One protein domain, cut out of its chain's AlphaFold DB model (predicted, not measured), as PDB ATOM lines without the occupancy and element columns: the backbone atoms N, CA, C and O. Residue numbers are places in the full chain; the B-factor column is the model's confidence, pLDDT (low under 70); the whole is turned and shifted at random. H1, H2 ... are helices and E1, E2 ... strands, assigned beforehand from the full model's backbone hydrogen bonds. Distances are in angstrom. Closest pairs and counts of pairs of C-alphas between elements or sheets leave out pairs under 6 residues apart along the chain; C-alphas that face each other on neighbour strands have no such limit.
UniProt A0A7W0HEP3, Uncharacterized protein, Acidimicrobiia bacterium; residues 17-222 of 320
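This is residues 17 to 222 of the 320 residues of an uncharacterized protein of Acidimicrobiia bacterium (UniProt A0A7W0HEP3). A rounded cluster of crossed helices is built round the long H5, which makes a helical hairpin with H4 at the core; H3 and H7, side by side, pack on H4. H2 meets H5 at a corner, by residues 141 to 145 of H5, and H6 packs on H5 at residues 156 to 160, while H1 and the small hairpin E1-E2 lie off to one side. The 206 printed residues include seven named helices and two antiparallel strands, in the order H1 E1 E2 H2 H3 H4 H5 H6 H7: mostly helix, compact, radius of gyration of the C-alphas 16.5 A, spans 47 by 46 by 32 A.

H1, residues 40 to 48, touches no helix. E1, residues 55 to 57, and E2, residues 70 to 72, form a hairpin, with N 56 and O 71 within hydrogen-bond range at 3.0 A. H2, residues 73 to 81, touches residues 141 to 145 alone of H5, residues 141 to 163; the closest C-alphas, of Leu 79 and Ser 145, are 5.6 A apart. H4, residues 108 to 127, runs opposite ways to H5 at 37 degrees, only just steep; their closest C-alphas, of Ser 115 and Ser 150, are 4.7 A apart. H7, residues 199 to 210, touches H3, residues 83 to 100, through residues 205 to 209 and 87 to 94 alone, at a shallow tilt of 20 degrees; the closest C-alphas, of Ala 91 and Val 208, are 5.8 A apart. H6, residues 173 to 182, touches residues 156 to 160 alone of H5, about perpendicular at 76 degrees; the closest C-alphas, of Ala 156 and Ala 180, are 5.8 A apart. Every O i to N i+4 pair is within hydrogen-bond range in H1, H2, H6 and H7, against 13 of 14 in H3, 14 of 16 in H4 and 18 of 19 in H5.

H1 begins at C-alpha 40 (53.768, 149.342, -17.184), and H7 ends at C-alpha 210 (22.844, 141.196, -2.635). H3 is 26.4 A long, H4 28.9 A and H5 33.6 A.

The farthest C-alphas, of Lys 48 and Pro 103, are 49.2 A apart. The links E1 to E2, H4 to H5 and H6 to H7 are long. The printed part has no cut, and no printed residue is under 70 in pLDDT.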
ATOM      1  N   ALA A  17      40.616 137.931 -27.970       94.94
ATOM      2  CA  ALA A  17      41.481 138.434 -26.905       94.94
ATOM      3  C   ALA A  17      41.385 139.960 -26.727       94.94
ATOM      4  O   ALA A  17      41.582 140.471 -25.627       94.94
ATOM      5  N   GLU A  18      41.098 140.709 -27.792       95.12
ATOM      6  CA  GLU A  18      40.915 142.158 -27.709       95.12
ATOM      7  C   GLU A  18      39.537 142.505 -27.144       95.12
ATOM      8  O   GLU A  18      39.439 143.349 -26.257       95.12
ATOM      9  N   LEU A  19      38.495 141.808 -27.609       96.69
ATOM     10  CA  LEU A  19      37.117 141.980 -27.146       96.69
ATOM     11  C   LEU A  19      36.972 141.727 -25.643       96.69
ATOM     12  O   LEU A  19      36.226 142.437 -24.977       96.69
ATOM     13  N   LEU A  20      37.705 140.757 -25.096       96.00
ATOM     14  CA  LEU A  20      37.585 140.343 -23.695       96.00
ATOM     15  C   LEU A  20      38.552 141.054 -22.737       96.00
ATOM     16  O   LEU A  20      38.621 140.697 -21.562       96.00
ATOM     17  N   THR A  21      39.312 142.052 -23.203       93.50
ATOM     18  CA  THR A  21      40.371 142.667 -22.388       93.50
ATOM     19  C   THR A  21      40.228 144.182 -22.293       93.50
ATOM     20  O   THR A  21      40.265 144.882 -23.300       93.50
ATOM     21  N   VAL A  22      40.199 144.712 -21.067       93.69
ATOM     22  CA  VAL A  22      40.588 146.105 -20.773       93.69
ATOM     23  C   VAL A  22      42.106 146.131 -20.569       93.69
ATOM     24  O   VAL A  22      42.644 145.253 -19.903       93.69
ATOM     25  N   ARG A  23      42.825 147.102 -21.136       92.44
ATOM     26  CA  ARG A  23      44.292 147.217 -21.066       92.44
ATOM     27  C   ARG A  23      44.722 148.541 -20.451       92.44
ATOM     28  O   ARG A  23      45.173 148.590 -19.309       92.44
ATOM     29  N   ASP A  24      44.623 149.610 -21.228       94.81
ATOM     30  CA  ASP A  24      45.177 150.925 -20.919       94.81
ATOM     31  C   ASP A  24      44.136 152.045 -21.012       94.81
ATOM     32  O   ASP A  24      44.496 153.226 -21.038       94.81
ATOM     33  N   GLN A  25      42.857 151.668 -21.057       96.69
ATOM     34  CA  GLN A  25      41.748 152.598 -21.112       96.69
ATOM     35  C   GLN A  25      41.640 153.436 -19.837       96.69
ATOM     36  O   GLN A  25      41.955 152.971 -18.732       96.69
ATOM     37  N   THR A  26      41.169 154.671 -20.009       96.75
ATOM     38  CA  THR A  26      41.002 155.636 -18.923       96.75
ATOM     39  C   THR A  26      39.612 156.255 -18.904       96.75
ATOM     40  O   THR A  26      38.953 156.368 -19.939       96.75
ATOM     41  N   ASP A  27      39.201 156.701 -17.723       96.25
ATOM     42  CA  ASP A  27      38.016 157.540 -17.555       96.25
ATOM     43  C   ASP A  27      38.249 158.997 -17.980       96.25
ATOM     44  O   ASP A  27      39.330 159.354 -18.465       96.25
ATOM     45  N   THR A  28      37.210 159.819 -17.820       95.75
ATOM     46  CA  THR A  28      37.190 161.267 -18.082       95.75
ATOM     47  C   THR A  28      38.244 162.050 -17.307       95.75
ATOM     48  O   THR A  28      38.680 163.093 -17.784       95.75
ATOM     49  N   ASP A  29      38.717 161.534 -16.172       92.69
ATOM     50  CA  ASP A  29      39.773 162.172 -15.376       92.69
ATOM     51  C   ASP A  29      41.170 161.659 -15.765       92.69
ATOM     52  O   ASP A  29      42.170 161.961 -15.111       92.69
ATOM     53  N   GLY A  30      41.253 160.829 -16.810       94.06
ATOM     54  CA  GLY A  30      42.491 160.218 -17.281       94.06
ATOM     55  C   GLY A  30      42.983 159.058 -16.412       94.06
ATOM     56  O   GLY A  30      44.096 158.573 -16.630       94.06
ATOM     57  N   ARG A  31      42.193 158.573 -15.443       94.00
ATOM     58  CA  ARG A  31      42.614 157.500 -14.531       94.00
ATOM     59  C   ARG A  31      42.458 156.141 -15.198       94.00
ATOM     60  O   ARG A  31      41.459 155.854 -15.849       94.00
ATOM     61  N   LEU A  32      43.447 155.267 -15.007       95.44
ATOM     62  CA  LEU A  32      43.409 153.904 -15.543       95.44
ATOM     63  C   LEU A  32      42.324 153.071 -14.858       95.44
ATOM     64  O   LEU A  32      42.232 153.039 -13.627       95.44
ATOM     65  N   LEU A  33      41.582 152.311 -15.664       95.31
ATOM     66  CA  LEU A  33      40.599 151.351 -15.161       95.31
ATOM     67  C   LEU A  33      41.246 150.226 -14.348       95.31
ATOM     68  O   LEU A  33      40.748 149.855 -13.288       95.31
ATOM     69  N   LEU A  34      42.372 149.692 -14.830       93.81
ATOM     70  CA  LEU A  34      43.057 148.563 -14.198       93.81
ATOM     71  C   LEU A  34      44.041 148.954 -13.086       93.81
ATOM     72  O   LEU A  34      44.551 148.059 -12.413       93.81
ATOM     73  N   GLU A  35      44.303 150.247 -12.889       91.56
ATOM     74  CA  GLU A  35      45.250 150.757 -11.885       91.56
ATOM     75  C   GLU A  35      46.607 150.029 -11.942       91.56
ATOM     76  O   GLU A  35      47.261 150.015 -12.988       91.56
ATOM     77  N   ASP A  36      47.021 149.385 -10.848       88.12
ATOM     78  CA  ASP A  36      48.270 148.627 -10.745       88.12
ATOM     79  C   ASP A  36      48.317 147.387 -11.653       88.12
ATOM     80  O   ASP A  36      49.404 146.944 -12.026       88.12
ATOM     81  N   SER A  37      47.158 146.867 -12.071       90.12
ATOM     82  CA  SER A  37      47.064 145.780 -13.053       90.12
ATOM     83  C   SER A  37      47.233 146.262 -14.500       90.12
ATOM     84  O   SER A  37      47.302 145.433 -15.404       90.12
ATOM     85  N   ALA A  38      47.300 147.574 -14.753       92.69
ATOM     86  CA  ALA A  38      47.533 148.093 -16.098       92.69
ATOM     87  C   ALA A  38      48.992 147.857 -16.551       92.69
ATOM     88  O   ALA A  38      49.929 147.938 -15.736       92.69
ATOM     89  N   PRO A  39      49.239 147.657 -17.865       93.94
ATOM     90  CA  PRO A  39      50.587 147.508 -18.402       93.94
ATOM     91  C   PRO A  39      51.519 148.647 -17.968       93.94
ATOM     92  O   PRO A  39      51.133 149.817 -17.951       93.94
ATOM     93  N   ARG A  40      52.794 148.342 -17.678       92.94
ATOM     94  CA  ARG A  40      53.768 149.342 -17.184       92.94
ATOM     95  C   ARG A  40      53.871 150.579 -18.086       92.94
ATOM     96  O   ARG A  40      54.049 151.688 -17.590       92.94
ATOM     97  N   LYS A  41      53.758 150.397 -19.408       94.88
ATOM     98  CA  LYS A  41      53.764 151.498 -20.386       94.88
ATOM     99  C   LYS A  41      52.564 152.439 -20.200       94.88
ATOM    100  O   LYS A  41      52.754 153.649 -20.247       94.88
ATOM    101  N   ALA A  42      51.376 151.896 -19.932       94.62
ATOM    102  CA  ALA A  42      50.162 152.670 -19.684       94.62
ATOM    103  C   ALA A  42      50.279 153.501 -18.401       94.62
ATOM    104  O   ALA A  42      50.063 154.709 -18.431       94.62
ATOM    105  N   ARG A  43      50.728 152.875 -17.302       93.69
ATOM    106  CA  ARG A  43      50.953 153.567 -16.020       93.69
ATOM    107  C   ARG A  43      51.913 154.748 -16.166       93.69
ATOM    108  O   ARG A  43      51.583 155.854 -15.763       93.69
ATOM    109  N   ARG A  44      53.044 154.545 -16.854       93.19
ATOM    110  CA  ARG A  44      54.017 155.616 -17.143       93.19
ATOM    111  C   ARG A  44      53.443 156.746 -17.999       93.19
ATOM    112  O   ARG A  44      53.838 157.893 -17.820       93.19
ATOM    113  N   ARG A  45      52.567 156.440 -18.963       93.44
ATOM    114  CA  ARG A  45      51.927 157.453 -19.820       93.44
ATOM    115  C   ARG A  45      51.019 158.365 -18.997       93.44
ATOM    116  O   ARG A  45      51.103 159.577 -19.132       93.44
ATOM    117  N   VAL A  46      50.199 157.770 -18.138       92.19
ATOM    118  CA  VAL A  46      49.237 158.481 -17.286       92.19
ATOM    119  C   VAL A  46      49.950 159.294 -16.198       92.19
ATOM    120  O   VAL A  46      49.627 160.459 -15.995       92.19
ATOM    121  N   GLU A  47      51.021 158.751 -15.609       91.19
ATOM    122  CA  GLU A  47      51.894 159.483 -14.680       91.19
ATOM    123  C   GLU A  47      52.553 160.708 -15.338       91.19
ATOM    124  O   GLU A  47      52.509 161.806 -14.786       91.19
ATOM    125  N   LYS A  48      53.097 160.562 -16.556       92.38
ATOM    126  CA  LYS A  48      53.658 161.687 -17.329       92.38
ATOM    127  C   LYS A  48      52.622 162.750 -17.694       92.38
ATOM    128  O   LYS A  48      52.995 163.903 -17.877       92.38
ATOM    129  N   ALA A  49      51.352 162.370 -17.803       90.25
ATOM    130  CA  ALA A  49      50.241 163.288 -18.036       90.25
ATOM    131  C   ALA A  49      49.759 163.990 -16.748       90.25
ATOM    132  O   ALA A  49      48.765 164.706 -16.783       90.25
ATOM    133  N   GLY A  50      50.437 163.790 -15.610       90.44
ATOM    134  CA  GLY A  50      50.095 164.419 -14.331       90.44
ATOM    135  C   GLY A  50      48.974 163.718 -13.560       90.44
ATOM    136  O   GLY A  50      48.616 164.159 -12.469       90.44
ATOM    137  N   VAL A  51      48.450 162.601 -14.069       88.19
ATOM    138  CA  VAL A  51      47.405 161.812 -13.407       88.19
ATOM    139  C   VAL A  51      48.077 160.760 -12.521       88.19
ATOM    140  O   VAL A  51      48.144 159.570 -12.826       88.19
ATOM    141  N   ALA A  52      48.670 161.217 -11.420       78.81
ATOM    142  CA  ALA A  52      49.343 160.331 -10.479       78.81
ATOM    143  C   ALA A  52      48.332 159.593  -9.592       78.81
ATOM    144  O   ALA A  52      47.427 160.195  -9.014       78.81
ATOM    145  N   MET A  53      48.535 158.286  -9.418       88.12
ATOM    146  CA  MET A  53      47.808 157.496  -8.428       88.12
ATOM    147  C   MET A  53      48.353 157.817  -7.032       88.12
ATOM    148  O   MET A  53      49.372 157.263  -6.614       88.12
ATOM    149  N   LYS A  54      47.696 158.732  -6.312       91.62
ATOM    150  CA  LYS A  54      48.099 159.086  -4.947       91.62
ATOM    151  C   LYS A  54      47.676 157.994  -3.988       91.62
ATOM    152  O   LYS A  54      46.561 157.472  -4.072       91.62
ATOM    153  N   THR A  55      48.561 157.655  -3.059       93.88
ATOM    154  CA  THR A  55      48.305 156.572  -2.113       93.88
ATOM    155  C   THR A  55      48.704 156.956  -0.704       93.88
ATOM    156  O   THR A  55      49.698 157.653  -0.522       93.88
ATOM    157  N   VAL A  56      47.945 156.481   0.278       95.00
ATOM    158  CA  VAL A  56      48.139 156.787   1.703       95.00
ATOM    159  C   VAL A  56      48.044 155.505   2.535       95.00
ATOM    160  O   VAL A  56      47.420 154.544   2.076       95.00
ATOM    161  N   PRO A  57      48.635 155.450   3.742       95.88
ATOM    162  CA  PRO A  57      48.366 154.365   4.683       95.88
ATOM    163  C   PRO A  57      46.861 154.217   4.925       95.88
ATOM    164  O   PRO A  57      46.148 155.216   5.032       95.88
ATOM    165  N   CYS A  58      46.370 152.982   4.979       93.94
ATOM    166  CA  CYS A  58      44.956 152.715   5.213       93.94
ATOM    167  C   CYS A  58      44.529 153.211   6.608       93.94
ATOM    168  O   CYS A  58      45.085 152.734   7.600       93.94
ATOM    169  N   PRO A  59      43.539 154.119   6.720       91.56
ATOM    170  CA  PRO A  59      43.061 154.606   8.013       91.56
ATOM    171  C   PRO A  59      42.011 153.679   8.652       91.56
ATOM    172  O   PRO A  59      41.597 153.917   9.784       91.56
ATOM    173  N   TYR A  60      41.541 152.652   7.936       88.75
ATOM    174  CA  TYR A  60      40.436 151.785   8.354       88.75
ATOM    175  C   TYR A  60      40.954 150.592   9.165       88.75
ATOM    176  O   TYR A  60      41.275 149.536   8.617       88.75
ATOM    177  N   ALA A  61      41.082 150.785  10.479       80.81
ATOM    178  CA  ALA A  61      41.563 149.759  11.409       80.81
ATOM    179  C   ALA A  61      40.527 148.655  11.706       80.81
ATOM    180  O   ALA A  61      40.894 147.588  12.197       80.81
ATOM    181  N   ASP A  62      39.256 148.913  11.390       83.50
ATOM    182  CA  ASP A  62      38.085 148.057  11.604       83.50
ATOM    183  C   ASP A  62      37.984 146.872  10.629       83.50
ATOM    184  O   ASP A  62      37.137 146.005  10.812       83.50
ATOM    185  N   SER A  63      38.863 146.789   9.626       85.31
ATOM    186  CA  SER A  63      39.019 145.588   8.796       85.31
ATOM    187  C   SER A  63      40.426 145.011   8.945       85.31
ATOM    188  O   SER A  63      41.363 145.543   8.336       85.31
ATOM    189  N   PRO A  64      40.590 143.931   9.728       89.56
ATOM    190  CA  PRO A  64      41.864 143.250   9.940       89.56
ATOM    191  C   PRO A  64      42.690 143.025   8.668       89.56
ATOM    192  O   PRO A  64      43.883 143.335   8.659       89.56
ATOM    193  N   SER A  65      42.080 142.581   7.562       91.38
ATOM    194  CA  SER A  65      42.821 142.307   6.316       91.38
ATOM    195  C   SER A  65      43.449 143.552   5.673       91.38
ATOM    196  O   SER A  65      44.398 143.430   4.895       91.38
ATOM    197  N   ARG A  66      42.968 144.758   6.011       93.19
ATOM    198  CA  ARG A  66      43.477 146.029   5.471       93.19
ATOM    199  C   ARG A  66      44.582 146.667   6.313       93.19
ATOM    200  O   ARG A  66      45.189 147.649   5.873       93.19
ATOM    201  N   GLN A  67      44.860 146.133   7.501       91.31
ATOM    202  CA  GLN A  67      45.859 146.698   8.405       91.31
ATOM    203  C   GLN A  67      47.264 146.670   7.783       91.31
ATOM    204  O   GLN A  67      47.688 145.685   7.174       91.31
ATOM    205  N   GLY A  68      47.986 147.788   7.913       89.94
ATOM    206  CA  GLY A  68      49.333 147.963   7.355       89.94
ATOM    207  C   GLY A  68      49.398 148.113   5.828       89.94
ATOM    208  O   GLY A  68      50.492 148.197   5.274       89.94
ATOM    209  N   GLY A  69      48.255 148.143   5.137       93.50
ATOM    210  CA  GLY A  69      48.190 148.334   3.691       93.50
ATOM    211  C   GLY A  69      48.152 149.797   3.251       93.50
ATOM    212  O   GLY A  69      47.935 150.715   4.045       93.50
ATOM    213  N   VAL A  70      48.323 150.009   1.945       95.19
ATOM    214  CA  VAL A  70      48.237 151.329   1.302       95.19
ATOM    215  C   VAL A  70      46.999 151.435   0.412       95.19
ATOM    216  O   VAL A  70      46.768 150.617  -0.477       95.19
ATOM    217  N   MET A  71      46.208 152.477   0.633       94.25
ATOM    218  CA  MET A  71      44.990 152.799  -0.106       94.25
ATOM    219  C   MET A  71      45.306 153.713  -1.295       94.25
ATOM    220  O   MET A  71      46.083 154.657  -1.160       94.25
ATOM    221  N   ASN A  72      44.651 153.484  -2.436       93.19
ATOM    222  CA  ASN A  72      44.602 154.434  -3.551       93.19
ATOM    223  C   ASN A  72      43.574 155.541  -3.251       93.19
ATOM    224  O   ASN A  72      42.381 155.375  -3.510       93.19
ATOM    225  N   ILE A  73      44.025 156.668  -2.689       93.69
ATOM    226  CA  ILE A  73      43.119 157.757  -2.293       93.69
ATOM    227  C   ILE A  73      42.478 158.426  -3.513       93.69
ATOM    228  O   ILE A  73      41.309 158.786  -3.455       93.69
ATOM    229  N   SER A  74      43.183 158.501  -4.647       90.81
ATOM    230  CA  SER A  74      42.634 159.072  -5.885       90.81
ATOM    231  C   SER A  74      41.455 158.261  -6.432       90.81
ATOM    232  O   SER A  74      40.505 158.828  -6.968       90.81
ATOM    233  N   ALA A  75      41.481 156.932  -6.294       88.88
ATOM    234  CA  ALA A  75      40.331 156.100  -6.648       88.88
ATOM    235  C   ALA A  75      39.151 156.320  -5.694       88.88
ATOM    236  O   ALA A  75      38.013 156.409  -6.154       88.88
ATOM    237  N   TYR A  76      39.413 156.449  -4.389       92.38
ATOM    238  CA  TYR A  76      38.360 156.733  -3.416       92.38
ATOM    239  C   TYR A  76      37.726 158.114  -3.620       92.38
ATOM    240  O   TYR A  76      36.506 158.226  -3.560       92.38
ATOM    241  N   GLU A  77      38.513 159.158  -3.887       92.19
ATOM    242  CA  GLU A  77      37.996 160.516  -4.098       92.19
ATOM    243  C   GLU A  77      36.971 160.572  -5.231       92.19
ATOM    244  O   GLU A  77      35.917 161.185  -5.068       92.19
ATOM    245  N   ALA A  78      37.237 159.870  -6.327       89.56
ATOM    246  CA  ALA A  78      36.294 159.755  -7.428       89.56
ATOM    247  C   ALA A  78      35.081 158.883  -7.093       89.56
ATOM    248  O   ALA A  78      33.948 159.300  -7.311       89.56
ATOM    249  N   LEU A  79      35.288 157.712  -6.476       92.25
ATOM    250  CA  LEU A  79      34.179 156.874  -6.009       92.25
ATOM    251  C   LEU A  79      33.241 157.655  -5.073       92.25
ATOM    252  O   LEU A  79      32.022 157.492  -5.117       92.25
ATOM    253  N   ARG A  80      33.799 158.523  -4.224       93.88
ATOM    254  CA  ARG A  80      33.045 159.381  -3.307       93.88
ATOM    255  C   ARG A  80      32.187 160.405  -4.052       93.88
ATOM    256  O   ARG A  80      31.080 160.688  -3.603       93.88
ATOM    257  N   GLN A  81      32.681 160.960  -5.158       94.25
ATOM    258  CA  GLN A  81      31.909 161.866  -6.016       94.25
ATOM    259  C   GLN A  81      30.780 161.120  -6.741       94.25
ATOM    260  O   GLN A  81      29.671 161.637  -6.834       94.25
ATOM    261  N   ASP A  82      31.032 159.876  -7.150       95.31
ATOM    262  CA  ASP A  82      30.087 159.066  -7.926       95.31
ATOM    263  C   ASP A  82      29.183 158.161  -7.074       95.31
ATOM    264  O   ASP A  82      28.435 157.355  -7.620       95.31
ATOM    265  N   THR A  83      29.237 158.238  -5.739       96.62
ATOM    266  CA  THR A  83      28.661 157.199  -4.859       96.62
ATOM    267  C   THR A  83      27.191 156.913  -5.151       96.62
ATOM    268  O   THR A  83      26.800 155.751  -5.225       96.62
ATOM    269  N   ALA A  84      26.373 157.952  -5.329       97.50
ATOM    270  CA  ALA A  84      24.956 157.773  -5.626       97.50
ATOM    271  C   ALA A  84      24.743 157.026  -6.950       97.50
ATOM    272  O   ALA A  84      23.953 156.087  -7.000       97.50
ATOM    273  N   GLU A  85      25.489 157.392  -7.993       97.50
ATOM    274  CA  GLU A  85      25.356 156.760  -9.304       97.50
ATOM    275  C   GLU A  85      25.939 155.345  -9.327       97.50
ATOM    276  O   GLU A  85      25.389 154.468  -9.981       97.50
ATOM    277  N   VAL A  86      26.992 155.072  -8.555       97.88
ATOM    278  CA  VAL A  86      27.513 153.710  -8.393       97.88
ATOM    279  C   VAL A  86      26.464 152.804  -7.751       97.88
ATOM    280  O   VAL A  86      26.199 151.721  -8.267       97.88
ATOM    281  N   LEU A  87      25.830 153.243  -6.659       98.50
ATOM    282  CA  LEU A  87      24.786 152.460  -5.992       98.50
ATOM    283  C   LEU A  87      23.552 152.288  -6.893       98.50
ATOM    284  O   LEU A  87      23.036 151.180  -7.020       98.50
ATOM    285  N   ASN A  88      23.106 153.343  -7.578       98.62
ATOM    286  CA  ASN A  88      21.982 153.254  -8.517       98.62
ATOM    287  C   ASN A  88      22.305 152.346  -9.712       98.62
ATOM    288  O   ASN A  88      21.467 151.540 -10.114       98.62
ATOM    289  N   GLY A  89      23.516 152.439 -10.260       98.44
ATOM    290  CA  GLY A  89      23.968 151.628 -11.387       98.44
ATOM    291  C   GLY A  89      24.064 150.148 -11.046       98.44
ATOM    292  O   GLY A  89      23.575 149.310 -11.802       98.44
ATOM    293  N   VAL A  90      24.606 149.804  -9.875       98.44
ATOM    294  CA  VAL A  90      24.609 148.410  -9.403       98.44
ATOM    295  C   VAL A  90      23.179 147.904  -9.190       98.44
ATOM    296  O   VAL A  90      22.863 146.795  -9.625       98.44
ATOM    297  N   ALA A  91      22.291 148.717  -8.603       98.56
ATOM    298  CA  ALA A  91      20.878 148.361  -8.458       98.56
ATOM    299  C   ALA A  91      20.218 148.115  -9.825       98.56
ATOM    300  O   ALA A  91      19.487 147.141  -9.994       98.56
ATOM    301  N   TRP A  92      20.525 148.946 -10.826       98.69
ATOM    302  CA  TRP A  92      20.021 148.783 -12.189       98.69
ATOM    303  C   TRP A  92      20.502 147.482 -12.841       98.69
ATOM    304  O   TRP A  92      19.683 146.754 -13.407       98.69
ATOM    305  N   LEU A  93      21.792 147.147 -12.731       98.62
ATOM    306  CA  LEU A  93      22.332 145.881 -13.245       98.62
ATOM    307  C   LEU A  93      21.635 144.681 -12.594       98.62
ATOM    308  O   LEU A  93      21.178 143.768 -13.288       98.62
ATOM    309  N   ARG A  94      21.496 144.720 -11.266       98.38
ATOM    310  CA  ARG A  94      20.861 143.666 -10.478       98.38
ATOM    311  C   ARG A  94      19.392 143.474 -10.844       98.38
ATOM    312  O   ARG A  94      18.959 142.347 -11.077       98.38
ATOM    313  N   ASP A  95      18.615 144.551 -10.890       98.44
ATOM    314  CA  ASP A  95      17.174 144.481 -11.139       98.44
ATOM    315  C   ASP A  95      16.865 143.958 -12.540       98.44
ATOM    316  O   ASP A  95      15.935 143.169 -12.723       98.44
ATOM    317  N   ASN A  96      17.661 144.354 -13.536       98.50
ATOM    318  CA  ASN A  96      17.527 143.818 -14.883       98.50
ATOM    319  C   ASN A  96      17.912 142.332 -14.952       98.50
ATOM    320  O   ASN A  96      17.177 141.547 -15.555       98.50
ATOM    321  N   TYR A  97      18.992 141.923 -14.278       98.00
ATOM    322  CA  TYR A  97      19.372 140.512 -14.179       98.00
ATOM    323  C   TYR A  97      18.271 139.664 -13.522       98.00
ATOM    324  O   TYR A  97      17.842 138.653 -14.083       98.00
ATOM    325  N   LEU A  98      17.758 140.098 -12.366       97.62
ATOM    326  CA  LEU A  98      16.741 139.366 -11.605       97.62
ATOM    327  C   LEU A  98      15.370 139.355 -12.280       97.62
ATOM    328  O   LEU A  98      14.575 138.459 -12.008       97.62
ATOM    329  N   ARG A  99      15.083 140.299 -13.182       97.56
ATOM    330  CA  ARG A  99      13.879 140.229 -14.021       97.56
ATOM    331  C   ARG A  99      13.909 139.012 -14.947       97.56
ATOM    332  O   ARG A  99      12.863 138.424 -15.197       97.56
ATOM    333  N   MET A 100      15.094 138.632 -15.424       96.56
ATOM    334  CA  MET A 100      15.299 137.440 -16.256       96.56
ATOM    335  C   MET A 100      15.532 136.173 -15.420       96.56
ATOM    336  O   MET A 100      15.185 135.083 -15.863       96.56
ATOM    337  N   HIS A 101      16.071 136.313 -14.202       96.06
ATOM    338  CA  HIS A 101      16.387 135.200 -13.297       96.06
ATOM    339  C   HIS A 101      15.783 135.390 -11.889       96.06
ATOM    340  O   HIS A 101      16.530 135.478 -10.910       96.06
ATOM    341  N   PRO A 102      14.442 135.425 -11.732       94.12
ATOM    342  CA  PRO A 102      13.816 135.697 -10.433       94.12
ATOM    343  C   PRO A 102      14.268 134.782  -9.277       94.12
ATOM    344  O   PRO A 102      14.485 135.302  -8.179       94.12
ATOM    345  N   PRO A 103      14.481 133.461  -9.477       93.56
ATOM    346  CA  PRO A 103      14.963 132.570  -8.415       93.56
ATOM    347  C   PRO A 103      16.379 132.878  -7.910       93.56
ATOM    348  O   PRO A 103      16.769 132.371  -6.864       93.56
ATOM    349  N   GLY A 104      17.158 133.694  -8.629       92.06
ATOM    350  CA  GLY A 104      18.517 134.070  -8.242       92.06
ATOM    351  C   GLY A 104      18.585 135.123  -7.132       92.06
ATOM    352  O   GLY A 104      19.674 135.476  -6.694       92.06
ATOM    353  N   ARG A 105      17.461 135.673  -6.662       94.50
ATOM    354  CA  ARG A 105      17.485 136.771  -5.685       94.50
ATOM    355  C   ARG A 105      18.267 136.392  -4.420       94.50
ATOM    356  O   ARG A 105      17.909 135.453  -3.720       94.50
ATOM    357  N   GLY A 106      19.294 137.187  -4.116       93.62
ATOM    358  CA  GLY A 106      20.120 137.023  -2.920       93.62
ATOM    359  C   GLY A 106      21.025 135.792  -2.945       93.62
ATOM    360  O   GLY A 106      21.545 135.432  -1.897       93.62
ATOM    361  N   THR A 107      21.204 135.125  -4.091       97.25
ATOM    362  CA  THR A 107      22.084 133.956  -4.192       97.25
ATOM    363  C   THR A 107      23.526 134.342  -4.511       97.25
ATOM    364  O   THR A 107      23.792 135.407  -5.079       97.25
ATOM    365  N   VAL A 108      24.468 133.445  -4.204       96.25
ATOM    366  CA  VAL A 108      25.878 133.597  -4.613       96.25
ATOM    367  C   VAL A 108      25.999 133.724  -6.138       96.25
ATOM    368  O   VAL A 108      26.784 134.536  -6.624       96.25
ATOM    369  N   GLN A 109      25.190 132.981  -6.904       96.81
ATOM    370  CA  GLN A 109      25.186 133.075  -8.366       96.81
ATOM    371  C   GLN A 109      24.781 134.470  -8.859       96.81
ATOM    372  O   GLN A 109      25.469 135.037  -9.701       96.81
ATOM    373  N   ALA A 110      23.714 135.065  -8.317       97.31
ATOM    374  CA  ALA A 110      23.304 136.408  -8.727       97.31
ATOM    375  C   ALA A 110      24.328 137.479  -8.337       97.31
ATOM    376  O   ALA A 110      24.522 138.449  -9.071       97.31
ATOM    377  N   PHE A 111      25.003 137.295  -7.201       97.75
ATOM    378  CA  PHE A 111      26.106 138.145  -6.762       97.75
ATOM    379  C   PHE A 111      27.297 138.080  -7.736       97.75
ATOM    380  O   PHE A 111      27.837 139.115  -8.139       97.75
ATOM    381  N   PHE A 112      27.652 136.877  -8.196       97.50
ATOM    382  CA  PHE A 112      28.643 136.665  -9.252       97.50
ATOM    383  C   PHE A 112      28.215 137.295 -10.587       97.50
ATOM    384  O   PHE A 112      28.961 138.097 -11.146       97.50
ATOM    385  N   ASP A 113      27.005 137.007 -11.070       97.94
ATOM    386  CA  ASP A 113      26.529 137.488 -12.372       97.94
ATOM    387  C   ASP A 113      26.434 139.021 -12.401       97.94
ATOM    388  O   ASP A 113      26.917 139.670 -13.329       97.94
ATOM    389  N   THR A 114      25.879 139.628 -11.347       98.25
ATOM    390  CA  THR A 114      25.730 141.090 -11.247       98.25
ATOM    391  C   THR A 114      27.085 141.792 -11.161       98.25
ATOM    392  O   THR A 114      27.290 142.833 -11.791       98.25
ATOM    393  N   SER A 115      28.039 141.238 -10.405       98.38
ATOM    394  CA  SER A 115      29.391 141.802 -10.346       98.38
ATOM    395  C   SER A 115      30.114 141.668 -11.687       98.38
ATOM    396  O   SER A 115      30.724 142.640 -12.132       98.38
ATOM    397  N   ASN A 116      29.964 140.550 -12.399       98.12
ATOM    398  CA  ASN A 116      30.560 140.383 -13.725       98.12
ATOM    399  C   ASN A 116      29.949 141.336 -14.766       98.12
ATOM    400  O   ASN A 116      30.688 141.950 -15.527       98.12
ATOM    401  N   LEU A 117      28.633 141.583 -14.733       98.69
ATOM    402  CA  LEU A 117      27.989 142.575 -15.608       98.69
ATOM    403  C   LEU A 117      28.623 143.972 -15.483       98.69
ATOM    404  O   LEU A 117      28.856 144.640 -16.490       98.69
ATOM    405  N   GLY A 118      28.968 144.405 -14.266       98.50
ATOM    406  CA  GLY A 118      29.670 145.678 -14.068       98.50
ATOM    407  C   GLY A 118      31.129 145.667 -14.552       98.50
ATOM    408  O   GLY A 118      31.647 146.710 -14.953       98.50
ATOM    409  N   ILE A 119      31.787 144.502 -14.587       98.38
ATOM    410  CA  ILE A 119      33.115 144.325 -15.206       98.38
ATOM    411  C   ILE A 119      33.016 144.383 -16.734       98.38
ATOM    412  O   ILE A 119      33.869 144.985 -17.389       98.38
ATOM    413  N   THR A 120      31.974 143.774 -17.296       98.56
ATOM    414  CA  THR A 120      31.706 143.719 -18.735       98.56
ATOM    415  C   THR A 120      31.301 145.078 -19.307       98.56
ATOM    416  O   THR A 120      31.624 145.387 -20.453       98.56
ATOM    417  N   LEU A 121      30.647 145.924 -18.510       98.44
ATOM    418  CA  LEU A 121      30.132 147.233 -18.915       98.44
ATOM    419  C   LEU A 121      31.104 148.083 -19.766       98.44
ATOM    420  O   LEU A 121      30.732 148.459 -20.882       98.44
ATOM    421  N   PRO A 122      32.345 148.384 -19.328       98.19
ATOM    422  CA  PRO A 122      33.273 149.156 -20.152       98.19
ATOM    423  C   PRO A 122      33.654 148.463 -21.466       98.19
ATOM    424  O   PRO A 122      33.878 149.160 -22.451       98.19
ATOM    425  N   LEU A 123      33.702 147.124 -21.529       98.31
ATOM    426  CA  LEU A 123      34.022 146.404 -22.769       98.31
ATOM    427  C   LEU A 123      32.979 146.706 -23.851       98.31
ATOM    428  O   LEU A 123      33.337 147.066 -24.971       98.31
ATOM    429  N   VAL A 124      31.692 146.654 -23.500       98.31
ATOM    430  CA  VAL A 124      30.595 146.967 -24.430       98.31
ATOM    431  C   VAL A 124      30.676 148.418 -24.909       98.31
ATOM    432  O   VAL A 124      30.529 148.697 -26.099       98.31
ATOM    433  N   LEU A 125      30.962 149.352 -24.001       98.12
ATOM    434  CA  LEU A 125      31.019 150.781 -24.318       98.12
ATOM    435  C   LEU A 125      32.214 151.156 -25.200       98.12
ATOM    436  O   LEU A 125      32.055 151.948 -26.131       98.12
ATOM    437  N   PHE A 126      33.393 150.585 -24.947       97.81
ATOM    438  CA  PHE A 126      34.575 150.820 -25.778       97.81
ATOM    439  C   PHE A 126      34.482 150.110 -27.129       97.81
ATOM    440  O   PHE A 126      35.002 150.613 -28.126       97.81
ATOM    441  N   TYR A 127      33.858 148.929 -27.172       97.19
ATOM    442  CA  TYR A 127      33.935 148.046 -28.332       97.19
ATOM    443  C   TYR A 127      32.658 147.980 -29.171       97.19
ATOM    444  O   TYR A 127      32.636 147.266 -30.177       97.19
ATOM    445  N   ARG A 128      31.617 148.752 -28.863       95.81
ATOM    446  CA  ARG A 128      30.484 148.904 -29.784       95.81
ATOM    447  C   ARG A 128      30.925 149.519 -31.117       95.81
ATOM    448  O   ARG A 128      31.721 150.450 -31.178       95.81
ATOM    449  N   GLY A 129      30.396 148.985 -32.210       95.19
ATOM    450  CA  GLY A 129      30.717 149.362 -33.585       95.19
ATOM    451  C   GLY A 129      30.127 150.700 -34.020       95.19
ATOM    452  O   GLY A 129      30.550 151.231 -35.044       95.19
ATOM    453  N   ARG A 130      29.178 151.245 -33.250       90.75
ATOM    454  CA  ARG A 130      28.556 152.559 -33.457       90.75
ATOM    455  C   ARG A 130      28.758 153.423 -32.219       90.75
ATOM    456  O   ARG A 130      28.463 152.981 -31.111       90.75
ATOM    457  N   ASN A 131      29.230 154.653 -32.422       91.62
ATOM    458  CA  ASN A 131      29.491 155.635 -31.363       91.62
ATOM    459  C   ASN A 131      30.294 155.062 -30.173       91.62
ATOM    460  O   ASN A 131      29.847 155.206 -29.031       91.62
ATOM    461  N   PRO A 132      31.426 154.361 -30.392       95.75
ATOM    462  CA  PRO A 132      32.227 153.825 -29.291       95.75
ATOM    463  C   PRO A 132      32.656 154.942 -28.338       95.75
ATOM    464  O   PRO A 132      32.962 156.055 -28.767       95.75
ATOM    465  N   VAL A 133      32.741 154.628 -27.048       96.31
ATOM    466  CA  VAL A 133      33.484 155.479 -26.115       96.31
ATOM    467  C   VAL A 133      34.959 155.405 -26.502       96.31
ATOM    468  O   VAL A 133      35.485 154.305 -26.700       96.31
ATOM    469  N   LEU A 134      35.647 156.544 -26.644       95.81
ATOM    470  CA  LEU A 134      37.072 156.492 -26.964       95.81
ATOM    471  C   LEU A 134      37.873 155.890 -25.794       95.81
ATOM    472  O   LEU A 134      37.569 156.167 -24.632       95.81
ATOM    473  N   PRO A 135      38.941 155.117 -26.077       93.25
ATOM    474  CA  PRO A 135      39.737 154.434 -25.055       93.25
ATOM    475  C   PRO A 135      40.311 155.333 -23.952       93.25
ATOM    476  O   PRO A 135      40.603 154.844 -22.864       93.25
ATOM    477  N   HIS A 136      40.523 156.624 -24.214       95.69
ATOM    478  CA  HIS A 136      41.196 157.526 -23.284       95.69
ATOM    479  C   HIS A 136      40.401 158.817 -23.103       95.69
ATOM    480  O   HIS A 136      40.135 159.524 -24.073       95.69
ATOM    481  N   GLY A 137      40.061 159.137 -21.855       93.94
ATOM    482  CA  GLY A 137      39.508 160.440 -21.478       93.94
ATOM    483  C   GLY A 137      38.009 160.604 -21.718       93.94
ATOM    484  O   GLY A 137      37.514 161.719 -21.602       93.94
ATOM    485  N   GLN A 138      37.283 159.541 -22.082       96.31
ATOM    486  CA  GLN A 138      35.864 159.652 -22.453       96.31
ATOM    487  C   GLN A 138      34.914 158.737 -21.690       96.31
ATOM    488  O   GLN A 138      33.706 158.956 -21.750       96.31
ATOM    489  N   LEU A 139      35.410 157.723 -20.978       97.75
ATOM    490  CA  LEU A 139      34.528 156.888 -20.171       97.75
ATOM    491  C   LEU A 139      34.083 157.672 -18.925       97.75
ATOM    492  O   LEU A 139      34.954 158.090 -18.163       97.75
ATOM    493  N   PRO A 140      32.773 157.859 -18.681       97.31
ATOM    494  CA  PRO A 140      32.300 158.577 -17.500       97.31
ATOM    495  C   PRO A 140      32.870 158.001 -16.198       97.31
ATOM    496  O   PRO A 140      32.903 156.777 -16.025       97.31
ATOM    497  N   SER A 141      33.274 158.876 -15.268       96.31
ATOM    498  CA  SER A 141      33.867 158.468 -13.981       96.31
ATOM    499  C   SER A 141      33.004 157.449 -13.231       96.31
ATOM    500  O   SER A 141      33.524 156.433 -12.769       96.31
ATOM    501  N   TYR A 142      31.681 157.632 -13.192       97.06
ATOM    502  CA  TYR A 142      30.794 156.702 -12.490       97.06
ATOM    503  C   TYR A 142      30.821 155.284 -13.081       97.06
ATOM    504  O   TYR A 142      30.761 154.313 -12.331       97.06
ATOM    505  N   ILE A 143      30.993 155.134 -14.400       98.19
ATOM    506  CA  ILE A 143      31.122 153.821 -15.052       98.19
ATOM    507  C   ILE A 143      32.452 153.166 -14.674       98.19
ATOM    508  O   ILE A 143      32.496 151.970 -14.380       98.19
ATOM    509  N   ALA A 144      33.534 153.945 -14.620       97.25
ATOM    510  CA  ALA A 144      34.823 153.466 -14.132       97.25
ATOM    511  C   ALA A 144      34.767 153.061 -12.650       97.25
ATOM    512  O   ALA A 144      35.346 152.042 -12.264       97.25
ATOM    513  N   SER A 145      34.040 153.815 -11.826       97.19
ATOM    514  CA  SER A 145      33.799 153.515 -10.413       97.19
ATOM    515  C   SER A 145      32.969 152.235 -10.232       97.19
ATOM    516  O   SER A 145      33.350 151.390  -9.419       97.19
ATOM    517  N   ILE A 146      31.914 152.028 -11.036       98.19
ATOM    518  CA  ILE A 146      31.134 150.776 -11.073       98.19
ATOM    519  C   ILE A 146      32.036 149.600 -11.446       98.19
ATOM    520  O   ILE A 146      32.091 148.626 -10.704       98.19
ATOM    521  N   PHE A 147      32.814 149.712 -12.529       97.94
ATOM    522  CA  PHE A 147      33.764 148.676 -12.943       97.94
ATOM    523  C   PHE A 147      34.718 148.274 -11.808       97.94
ATOM    524  O   PHE A 147      34.926 147.088 -11.549       97.94
ATOM    525  N   LYS A 148      35.293 149.251 -11.097       95.44
ATOM    526  CA  LYS A 148      36.236 148.994  -9.997       95.44
ATOM    527  C   LYS A 148      35.566 148.344  -8.789       95.44
ATOM    528  O   LYS A 148      36.120 147.384  -8.251       95.44
ATOM    529  N   ALA A 149      34.389 148.827  -8.389       95.88
ATOM    530  CA  ALA A 149      33.606 148.224  -7.313       95.88
ATOM    531  C   ALA A 149      33.235 146.774  -7.660       95.88
ATOM    532  O   ALA A 149      33.536 145.854  -6.898       95.88
ATOM    533  N   SER A 150      32.708 146.558  -8.866       97.94
ATOM    534  CA  SER A 150      32.381 145.246  -9.416       97.94
ATOM    535  C   SER A 150      33.572 144.294  -9.442       97.94
ATOM    536  O   SER A 150      33.422 143.142  -9.056       97.94
ATOM    537  N   ARG A 151      34.778 144.754  -9.807       95.50
ATOM    538  CA  ARG A 151      35.994 143.922  -9.746       95.50
ATOM    539  C   ARG A 151      36.335 143.444  -8.338       95.50
ATOM    540  O   ARG A 151      36.770 142.304  -8.190       95.50
ATOM    541  N   GLY A 152      36.186 144.302  -7.329       92.94
ATOM    542  CA  GLY A 152      36.428 143.919  -5.935       92.94
ATOM    543  C   GLY A 152      35.426 142.865  -5.460       92.94
ATOM    544  O   GLY A 152      35.813 141.828  -4.931       92.94
ATOM    545  N   VAL A 153      34.146 143.108  -5.733       96.00
ATOM    546  CA  VAL A 153      33.021 142.233  -5.369       96.00
ATOM    547  C   VAL A 153      33.096 140.879  -6.086       96.00
ATOM    548  O   VAL A 153      32.919 139.836  -5.461       96.00
ATOM    549  N   PHE A 154      33.437 140.878  -7.375       96.88
ATOM    550  CA  PHE A 154      33.559 139.671  -8.193       96.88
ATOM    551  C   PHE A 154      34.612 138.692  -7.663       96.88
ATOM    552  O   PHE A 154      34.388 137.486  -7.686       96.88
ATOM    553  N   SER A 155      35.739 139.197  -7.142       95.06
ATOM    554  CA  SER A 155      36.777 138.353  -6.528       95.06
ATOM    555  C   SER A 155      36.214 137.521  -5.373       95.06
ATOM    556  O   SER A 155      36.414 136.306  -5.327       95.06
ATOM    557  N   ALA A 156      35.442 138.156  -4.484       96.00
ATOM    558  CA  ALA A 156      34.770 137.460  -3.392       96.00
ATOM    559  C   ALA A 156      33.683 136.509  -3.917       96.00
ATOM    560  O   ALA A 156      33.582 135.383  -3.443       96.00
ATOM    561  N   ALA A 157      32.910 136.920  -4.929       96.81
ATOM    562  CA  ALA A 157      31.849 136.100  -5.512       96.81
ATOM    563  C   ALA A 157      32.370 134.779  -6.103       96.81
ATOM    564  O   ALA A 157      31.809 133.719  -5.829       96.81
ATOM    565  N   VAL A 158      33.464 134.831  -6.872       95.25
ATOM    566  CA  VAL A 158      34.133 133.645  -7.433       95.25
ATOM    567  C   VAL A 158      34.590 132.704  -6.323       95.25
ATOM    568  O   VAL A 158      34.347 131.501  -6.380       95.25
ATOM    569  N   ASP A 159      35.247 133.243  -5.299       95.69
ATOM    570  CA  ASP A 159      35.776 132.437  -4.200       95.69
ATOM    571  C   ASP A 159      34.647 131.804  -3.365       95.69
ATOM    572  O   ASP A 159      34.715 130.630  -3.001       95.69
ATOM    573  N   MET A 160      33.543 132.528  -3.156       95.88
ATOM    574  CA  MET A 160      32.333 131.978  -2.538       95.88
ATOM    575  C   MET A 160      31.688 130.883  -3.392       95.88
ATOM    576  O   MET A 160      31.287 129.867  -2.831       95.88
ATOM    577  N   LEU A 161      31.607 131.023  -4.720       93.81
ATOM    578  CA  LEU A 161      31.098 129.949  -5.591       93.81
ATOM    579  C   LEU A 161      31.947 128.680  -5.486       93.81
ATOM    580  O   LEU A 161      31.411 127.575  -5.486       93.81
ATOM    581  N   ASN A 162      33.263 128.837  -5.348       91.69
ATOM    582  CA  ASN A 162      34.181 127.709  -5.238       91.69
ATOM    583  C   ASN A 162      34.175 127.051  -3.847       91.69
ATOM    584  O   ASN A 162      34.541 125.882  -3.730       91.69
ATOM    585  N   ARG A 163      33.788 127.777  -2.784       92.31
ATOM    586  CA  ARG A 163      33.918 127.310  -1.386       92.31
ATOM    587  C   ARG A 163      32.608 127.133  -0.620       92.31
ATOM    588  O   ARG A 163      32.575 126.369   0.339       92.31
ATOM    589  N   SER A 164      31.552 127.871  -0.950       77.75
ATOM    590  CA  SER A 164      30.398 128.104  -0.063       77.75
ATOM    591  C   SER A 164      29.119 127.352  -0.455       77.75
ATOM    592  O   SER A 164      28.019 127.825  -0.164       77.75
ATOM    593  N   GLY A 165      29.247 126.169  -1.057       75.25
ATOM    594  CA  GLY A 165      28.112 125.289  -1.354       75.25
ATOM    595  C   GLY A 165      27.433 125.591  -2.696       75.25
ATOM    596  O   GLY A 165      28.084 126.098  -3.607       75.25
ATOM    597  N   PRO A 166      26.148 125.228  -2.875       85.94
ATOM    598  CA  PRO A 166      25.493 125.336  -4.172       85.94
ATOM    599  C   PRO A 166      25.363 126.806  -4.617       85.94
ATOM    600  O   PRO A 166      25.099 127.669  -3.777       85.94
ATOM    601  N   PRO A 167      25.434 127.106  -5.929       88.62
ATOM    602  CA  PRO A 167      25.301 128.475  -6.449       88.62
ATOM    603  C   PRO A 167      23.988 129.179  -6.061       88.62
ATOM    604  O   PRO A 167      23.909 130.405  -6.031       88.62
ATOM    605  N   THR A 168      22.955 128.400  -5.737       92.69
ATOM    606  CA  THR A 168      21.630 128.863  -5.306       92.69
ATOM    607  C   THR A 168      21.542 129.194  -3.814       92.69
ATOM    608  O   THR A 168      20.478 129.604  -3.352       92.69
ATOM    609  N   ARG A 169      22.624 129.029  -3.040       93.75
ATOM    610  CA  ARG A 169      22.641 129.384  -1.618       93.75
ATOM    611  C   ARG A 169      22.380 130.880  -1.455       93.75
ATOM    612  O   ARG A 169      23.061 131.697  -2.072       93.75
ATOM    613  N   VAL A 170      21.423 131.219  -0.595       95.38
ATOM    614  CA  VAL A 170      21.140 132.603  -0.204       95.38
ATOM    615  C   VAL A 170      22.255 133.122   0.706       95.38
ATOM    616  O   VAL A 170      22.744 132.390   1.570       95.38
ATOM    617  N   ILE A 171      22.652 134.372   0.488       96.81
ATOM    618  CA  ILE A 171      23.677 135.096   1.239       96.81
ATOM    619  C   ILE A 171      23.134 136.410   1.783       96.81
ATOM    620  O   ILE A 171      22.172 136.974   1.263       96.81
ATOM    621  N   THR A 172      23.801 136.924   2.812       97.12
ATOM    622  CA  THR A 172      23.602 138.289   3.311       97.12
ATOM    623  C   THR A 172      24.836 139.139   3.019       97.12
ATOM    624  O   THR A 172      25.928 138.611   2.807       97.12
ATOM    625  N   ALA A 173      24.698 140.465   3.029       96.56
ATOM    626  CA  ALA A 173      25.860 141.337   2.884       96.56
ATOM    627  C   ALA A 173      26.860 141.174   4.037       96.56
ATOM    628  O   ALA A 173      28.063 141.172   3.798       96.56
ATOM    629  N   ALA A 174      26.376 140.961   5.265       96.88
ATOM    630  CA  ALA A 174      27.231 140.685   6.418       96.88
ATOM    631  C   ALA A 174      28.085 139.421   6.207       96.88
ATOM    632  O   ALA A 174      29.292 139.461   6.436       96.88
ATOM    633  N   GLU A 175      27.489 138.338   5.688       96.88
ATOM    634  CA  GLU A 175      28.230 137.120   5.321       96.88
ATOM    635  C   GLU A 175      29.304 137.398   4.266       96.88
ATOM    636  O   GLU A 175      30.425 136.906   4.383       96.88
ATOM    637  N   VAL A 176      28.982 138.190   3.239       97.06
ATOM    638  CA  VAL A 176      29.945 138.564   2.191       97.06
ATOM    639  C   VAL A 176      31.091 139.389   2.771       97.06
ATOM    640  O   VAL A 176      32.245 139.138   2.436       97.06
ATOM    641  N   MET A 177      30.799 140.354   3.645       96.81
ATOM    642  CA  MET A 177      31.808 141.208   4.278       96.81
ATOM    643  C   MET A 177      32.753 140.402   5.169       96.81
ATOM    644  O   MET A 177      33.971 140.548   5.064       96.81
ATOM    645  N   GLU A 178      32.205 139.512   5.998       96.00
ATOM    646  CA  GLU A 178      32.992 138.612   6.837       96.00
ATOM    647  C   GLU A 178      33.845 137.663   5.984       96.00
ATOM    648  O   GLU A 178      35.036 137.478   6.246       96.00
ATOM    649  N   PHE A 179      33.259 137.088   4.931       96.31
ATOM    650  CA  PHE A 179      33.970 136.218   4.003       96.31
ATOM    651  C   PHE A 179      35.117 136.958   3.306       96.31
ATOM    652  O   PHE A 179      36.231 136.432   3.245       96.31
ATOM    653  N   ALA A 180      34.859 138.170   2.804       96.19
ATOM    654  CA  ALA A 180      35.831 138.991   2.097       96.19
ATOM    655  C   ALA A 180      37.028 139.350   2.985       96.19
ATOM    656  O   ALA A 180      38.168 139.233   2.537       96.19
ATOM    657  N   ASP A 181      36.793 139.724   4.244       95.12
ATOM    658  CA  ASP A 181      37.872 140.020   5.189       95.12
ATOM    659  C   ASP A 181      38.675 138.760   5.536       95.12
ATOM    660  O   ASP A 181      39.901 138.746   5.412       95.12
ATOM    661  N   ARG A 182      37.983 137.664   5.879       95.12
ATOM    662  CA  ARG A 182      38.603 136.393   6.285       95.12
ATOM    663  C   ARG A 182      39.499 135.791   5.201       95.12
ATOM    664  O   ARG A 182      40.528 135.203   5.525       95.12
ATOM    665  N   HIS A 183      39.115 135.929   3.934       94.25
ATOM    666  CA  HIS A 183      39.860 135.387   2.793       94.25
ATOM    667  C   HIS A 183      40.737 136.438   2.095       94.25
ATOM    668  O   HIS A 183      41.292 136.169   1.034       94.25
ATOM    669  N   GLY A 184      40.893 137.628   2.688       93.62
ATOM    670  CA  GLY A 184      41.843 138.637   2.220       93.62
ATOM    671  C   GLY A 184      41.430 139.397   0.957       93.62
ATOM    672  O   GLY A 184      42.272 140.057   0.356       93.62
ATOM    673  N   HIS A 185      40.153 139.392   0.561       94.88
ATOM    674  CA  HIS A 185      39.666 140.087  -0.645       94.88
ATOM    675  C   HIS A 185      39.765 141.619  -0.563       94.88
ATOM    676  O   HIS A 185      39.677 142.303  -1.584       94.88
ATOM    677  N   PHE A 186      40.003 142.190   0.623       94.69
ATOM    678  CA  PHE A 186      40.295 143.620   0.769       94.69
ATOM    679  C   PHE A 186      41.769 143.986   0.584       94.69
ATOM    680  O   PHE A 186      42.106 145.168   0.700       94.69
ATOM    681  N   ARG A 187      42.649 143.024   0.290       92.19
ATOM    682  CA  ARG A 187      44.093 143.235   0.169       92.19
ATOM    683  C   ARG A 187      44.666 142.510  -1.046       92.19
ATOM    684  O   ARG A 187      44.237 141.429  -1.414       92.19
ATOM    685  N   ARG A 188      45.682 143.113  -1.660       89.50
ATOM    686  CA  ARG A 188      46.553 142.466  -2.648       89.50
ATOM    687  C   ARG A 188      47.947 142.323  -2.072       89.50
ATOM    688  O   ARG A 188      48.623 143.326  -1.817       89.50
ATOM    689  N   ASP A 189      48.386 141.092  -1.863       87.06
ATOM    690  CA  ASP A 189      49.615 140.822  -1.122       87.06
ATOM    691  C   ASP A 189      50.888 141.226  -1.854       87.06
ATOM    692  O   ASP A 189      51.842 141.662  -1.195       87.06
ATOM    693  N   GLU A 190      50.888 141.167  -3.185       87.06
ATOM    694  CA  GLU A 190      52.047 141.483  -4.026       87.06
ATOM    695  C   GLU A 190      52.363 142.979  -4.009       87.06
ATOM    696  O   GLU A 190      53.518 143.389  -4.079       87.06
ATOM    697  N   THR A 191      51.323 143.808  -3.908       88.06
ATOM    698  CA  THR A 191      51.437 145.274  -3.982       88.06
ATOM    699  C   THR A 191      51.238 145.957  -2.633       88.06
ATOM    700  O   THR A 191      51.415 147.170  -2.533       88.06
ATOM    701  N   LYS A 192      50.837 145.201  -1.598       90.06
ATOM    702  CA  LYS A 192      50.385 145.714  -0.289       90.06
ATOM    703  C   LYS A 192      49.240 146.734  -0.399       90.06
ATOM    704  O   LYS A 192      48.972 147.480   0.544       90.06
ATOM    705  N   ARG A 193      48.557 146.768  -1.548       92.25
ATOM    706  CA  ARG A 193      47.389 147.614  -1.785       92.25
ATOM    707  C   ARG A 193      46.190 147.044  -1.063       92.25
ATOM    708  O   ARG A 193      46.013 145.829  -1.018       92.25
ATOM    709  N   VAL A 194      45.352 147.929  -0.551       94.50
ATOM    710  CA  VAL A 194      44.085 147.553   0.075       94.50
ATOM    711  C   VAL A 194      42.919 148.293  -0.556       94.50
ATOM    712  O   VAL A 194      43.106 149.318  -1.217       94.50
ATOM    713  N   CYS A 195      41.712 147.765  -0.351       94.25
ATOM    714  CA  CYS A 195      40.480 148.408  -0.777       94.25
ATOM    715  C   CYS A 195      40.410 149.838  -0.222       94.25
ATOM    716  O   CYS A 195      40.518 150.058   0.986       94.25
ATOM    717  N   ALA A 196      40.237 150.799  -1.130       93.19
ATOM    718  CA  ALA A 196      40.297 152.225  -0.834       93.19
ATOM    719  C   ALA A 196      39.003 152.788  -0.221       93.19
ATOM    720  O   ALA A 196      39.010 153.884   0.327       93.19
ATOM    721  N   ALA A 197      37.880 152.076  -0.325       93.31
ATOM    722  CA  ALA A 197      36.605 152.567   0.186       93.31
ATOM    723  C   ALA A 197      36.505 152.409   1.722       93.31
ATOM    724  O   ALA A 197      36.947 151.391   2.260       93.31
ATOM    725  N   PRO A 198      35.879 153.354   2.447       93.19
ATOM    726  CA  PRO A 198      35.496 153.161   3.843       93.19
ATOM    727  C   PRO A 198      34.627 151.914   4.011       93.19
ATOM    728  O   PRO A 198      33.795 151.636   3.149       93.19
ATOM    729  N   THR A 199      34.747 151.218   5.143       93.31
ATOM    730  CA  THR A 199      34.005 149.971   5.437       93.31
ATOM    731  C   THR A 199      32.511 150.122   5.185       93.31
ATOM    732  O   THR A 199      31.947 149.377   4.395       93.31
ATOM    733  N   ARG A 200      31.907 151.189   5.721       93.25
ATOM    734  CA  ARG A 200      30.480 151.499   5.531       93.25
ATOM    735  C   ARG A 200      30.070 151.680   4.072       93.25
ATOM    736  O   ARG A 200      28.922 151.436   3.720       93.25
ATOM    737  N   LEU A 201      30.970 152.163   3.215       94.75
ATOM    738  CA  LEU A 201      30.683 152.293   1.786       94.75
ATOM    739  C   LEU A 201      30.777 150.937   1.078       94.75
ATOM    740  O   LEU A 201      29.974 150.671   0.188       94.75
ATOM    741  N   ILE A 202      31.719 150.083   1.485       96.00
ATOM    742  CA  ILE A 202      31.816 148.706   0.988       96.00
ATOM    743  C   ILE A 202      30.551 147.932   1.371       96.00
ATOM    744  O   ILE A 202      29.919 147.367   0.487       96.00
ATOM    745  N   GLU A 203      30.142 147.984   2.643       96.38
ATOM    746  CA  GLU A 203      28.917 147.351   3.158       96.38
ATOM    747  C   GLU A 203      27.697 147.766   2.338       96.38
ATOM    748  O   GLU A 203      27.023 146.916   1.768       96.38
ATOM    749  N   ARG A 204      27.486 149.079   2.166       97.00
ATOM    750  CA  ARG A 204      26.387 149.605   1.342       97.00
ATOM    751  C   ARG A 204      26.445 149.125  -0.103       97.00
ATOM    752  O   ARG A 204      25.410 148.873  -0.703       97.00
ATOM    753  N   CYS A 205      27.634 149.043  -0.697       97.31
ATOM    754  CA  CYS A 205      27.776 148.565  -2.068       97.31
ATOM    755  C   CYS A 205      27.418 147.075  -2.167       97.31
ATOM    756  O   CYS A 205      26.671 146.684  -3.062       97.31
ATOM    757  N   VAL A 206      27.894 146.261  -1.221       98.06
ATOM    758  CA  VAL A 206      27.571 144.832  -1.128       98.06
ATOM    759  C   VAL A 206      26.076 144.612  -0.876       98.06
ATOM    760  O   VAL A 206      25.493 143.750  -1.531       98.06
ATOM    761  N   ASP A 207      25.436 145.413  -0.018       98.06
ATOM    762  CA  ASP A 207      23.978 145.398   0.177       98.06
ATOM    763  C   ASP A 207      23.247 145.587  -1.153       98.06
ATOM    764  O   ASP A 207      22.394 144.774  -1.510       98.06
ATOM    765  N   VAL A 208      23.637 146.575  -1.965       98.25
ATOM    766  CA  VAL A 208      23.014 146.769  -3.282       98.25
ATOM    767  C   VAL A 208      23.205 145.543  -4.185       98.25
ATOM    768  O   VAL A 208      22.255 145.132  -4.848       98.25
ATOM    769  N   PHE A 209      24.387 144.917  -4.206       98.06
ATOM    770  CA  PHE A 209      24.605 143.696  -4.997       98.06
ATOM    771  C   PHE A 209      23.734 142.519  -4.524       98.06
ATOM    772  O   PHE A 209      23.210 141.767  -5.349       98.06
ATOM    773  N   VAL A 210      23.561 142.344  -3.213       97.44
ATOM    774  CA  VAL A 210      22.844 141.196  -2.635       97.44
ATOM    775  C   VAL A 210      21.330 141.440  -2.615       97.44
ATOM    776  O   VAL A 210      20.549 140.684  -3.207       97.44
ATOM    777  N   THR A 211      20.890 142.520  -1.974       96.19
ATOM    778  CA  THR A 211      19.478 142.817  -1.685       96.19
ATOM    779  C   THR A 211      18.887 143.866  -2.627       96.19
ATOM    780  O   THR A 211      17.687 143.806  -2.914       96.19
ATOM    781  N   GLY A 212      19.719 144.744  -3.194       94.81
ATOM    782  CA  GLY A 212      19.283 145.928  -3.943       94.81
ATOM    783  C   GLY A 212      18.998 147.133  -3.043       94.81
ATOM    784  O   GLY A 212      18.702 148.214  -3.546       94.81
ATOM    785  N   GLU A 213      19.093 146.973  -1.721       95.62
ATOM    786  CA  GLU A 213      18.840 148.053  -0.770       95.62
ATOM    787  C   GLU A 213      19.957 149.099  -0.807       95.62
ATOM    788  O   GLU A 213      21.138 148.780  -0.899       95.62
ATOM    789  N   GLY A 214      19.577 150.376  -0.724       94.62
ATOM    790  CA  GLY A 214      20.520 151.497  -0.728       94.62
ATOM    791  C   GLY A 214      20.851 152.073  -2.111       94.62
ATOM    792  O   GLY A 214      21.535 153.098  -2.165       94.62
ATOM    793  N   GLY A 215      20.341 151.477  -3.194       96.94
ATOM    794  CA  GLY A 215      20.373 152.019  -4.555       96.94
ATOM    795  C   GLY A 215      18.967 152.169  -5.144       96.94
ATOM    796  O   GLY A 215      18.029 151.501  -4.715       96.94
ATOM    797  N   ASP A 216      18.808 153.054  -6.128       97.94
ATOM    798  CA  ASP A 216      17.563 153.238  -6.882       97.94
ATOM    799  C   ASP A 216      17.823 153.010  -8.376       97.94
ATOM    800  O   ASP A 216      18.314 153.892  -9.087       97.94
ATOM    801  N   ALA A 217      17.468 151.818  -8.866       97.50
ATOM    802  CA  ALA A 217      17.646 151.423 -10.263       97.50
ATOM    803  C   ALA A 217      16.985 152.394 -11.258       97.50
ATOM    804  O   ALA A 217      17.467 152.552 -12.379       97.50
ATOM    805  N   ARG A 218      15.892 153.070 -10.867       97.38
ATOM    806  CA  ARG A 218      15.153 154.003 -11.738       97.38
ATOM    807  C   ARG A 218      15.885 155.326 -11.931       97.38
ATOM    808  O   ARG A 218      15.544 156.073 -12.840       97.38
ATOM    809  N   ARG A 219      16.851 155.625 -11.062       97.44
ATOM    810  CA  ARG A 219      17.665 156.844 -11.104       97.44
ATOM    811  C   ARG A 219      19.021 156.633 -11.762       97.44
ATOM    812  O   ARG A 219      19.798 157.579 -11.791       97.44
ATOM    813  N   SER A 220      19.330 155.427 -12.239       97.81
ATOM    814  CA  SER A 220      20.631 155.183 -12.851       97.81
ATOM    815  C   SER A 220      20.720 155.740 -14.267       97.81
ATOM    816  O   SER A 220      19.929 155.386 -15.148       97.81
ATOM    817  N   ALA A 221      21.786 156.496 -14.503       97.44
ATOM    818  CA  ALA A 221      22.232 156.939 -15.816       97.44
ATOM    819  C   ALA A 221      22.785 155.791 -16.688       97.44
ATOM    820  O   ALA A 221      23.070 155.997 -17.867       97.44
ATOM    821  N   LEU A 222      22.956 154.568 -16.161       96.81
ATOM    822  CA  LEU A 222      23.336 153.409 -16.984       96.81
ATOM    823  C   LEU A 222      22.291 153.077 -18.045       96.81
ATOM    824  O   LEU A 222      22.667 152.645 -19.133       96.81
TER     825      LEU A 222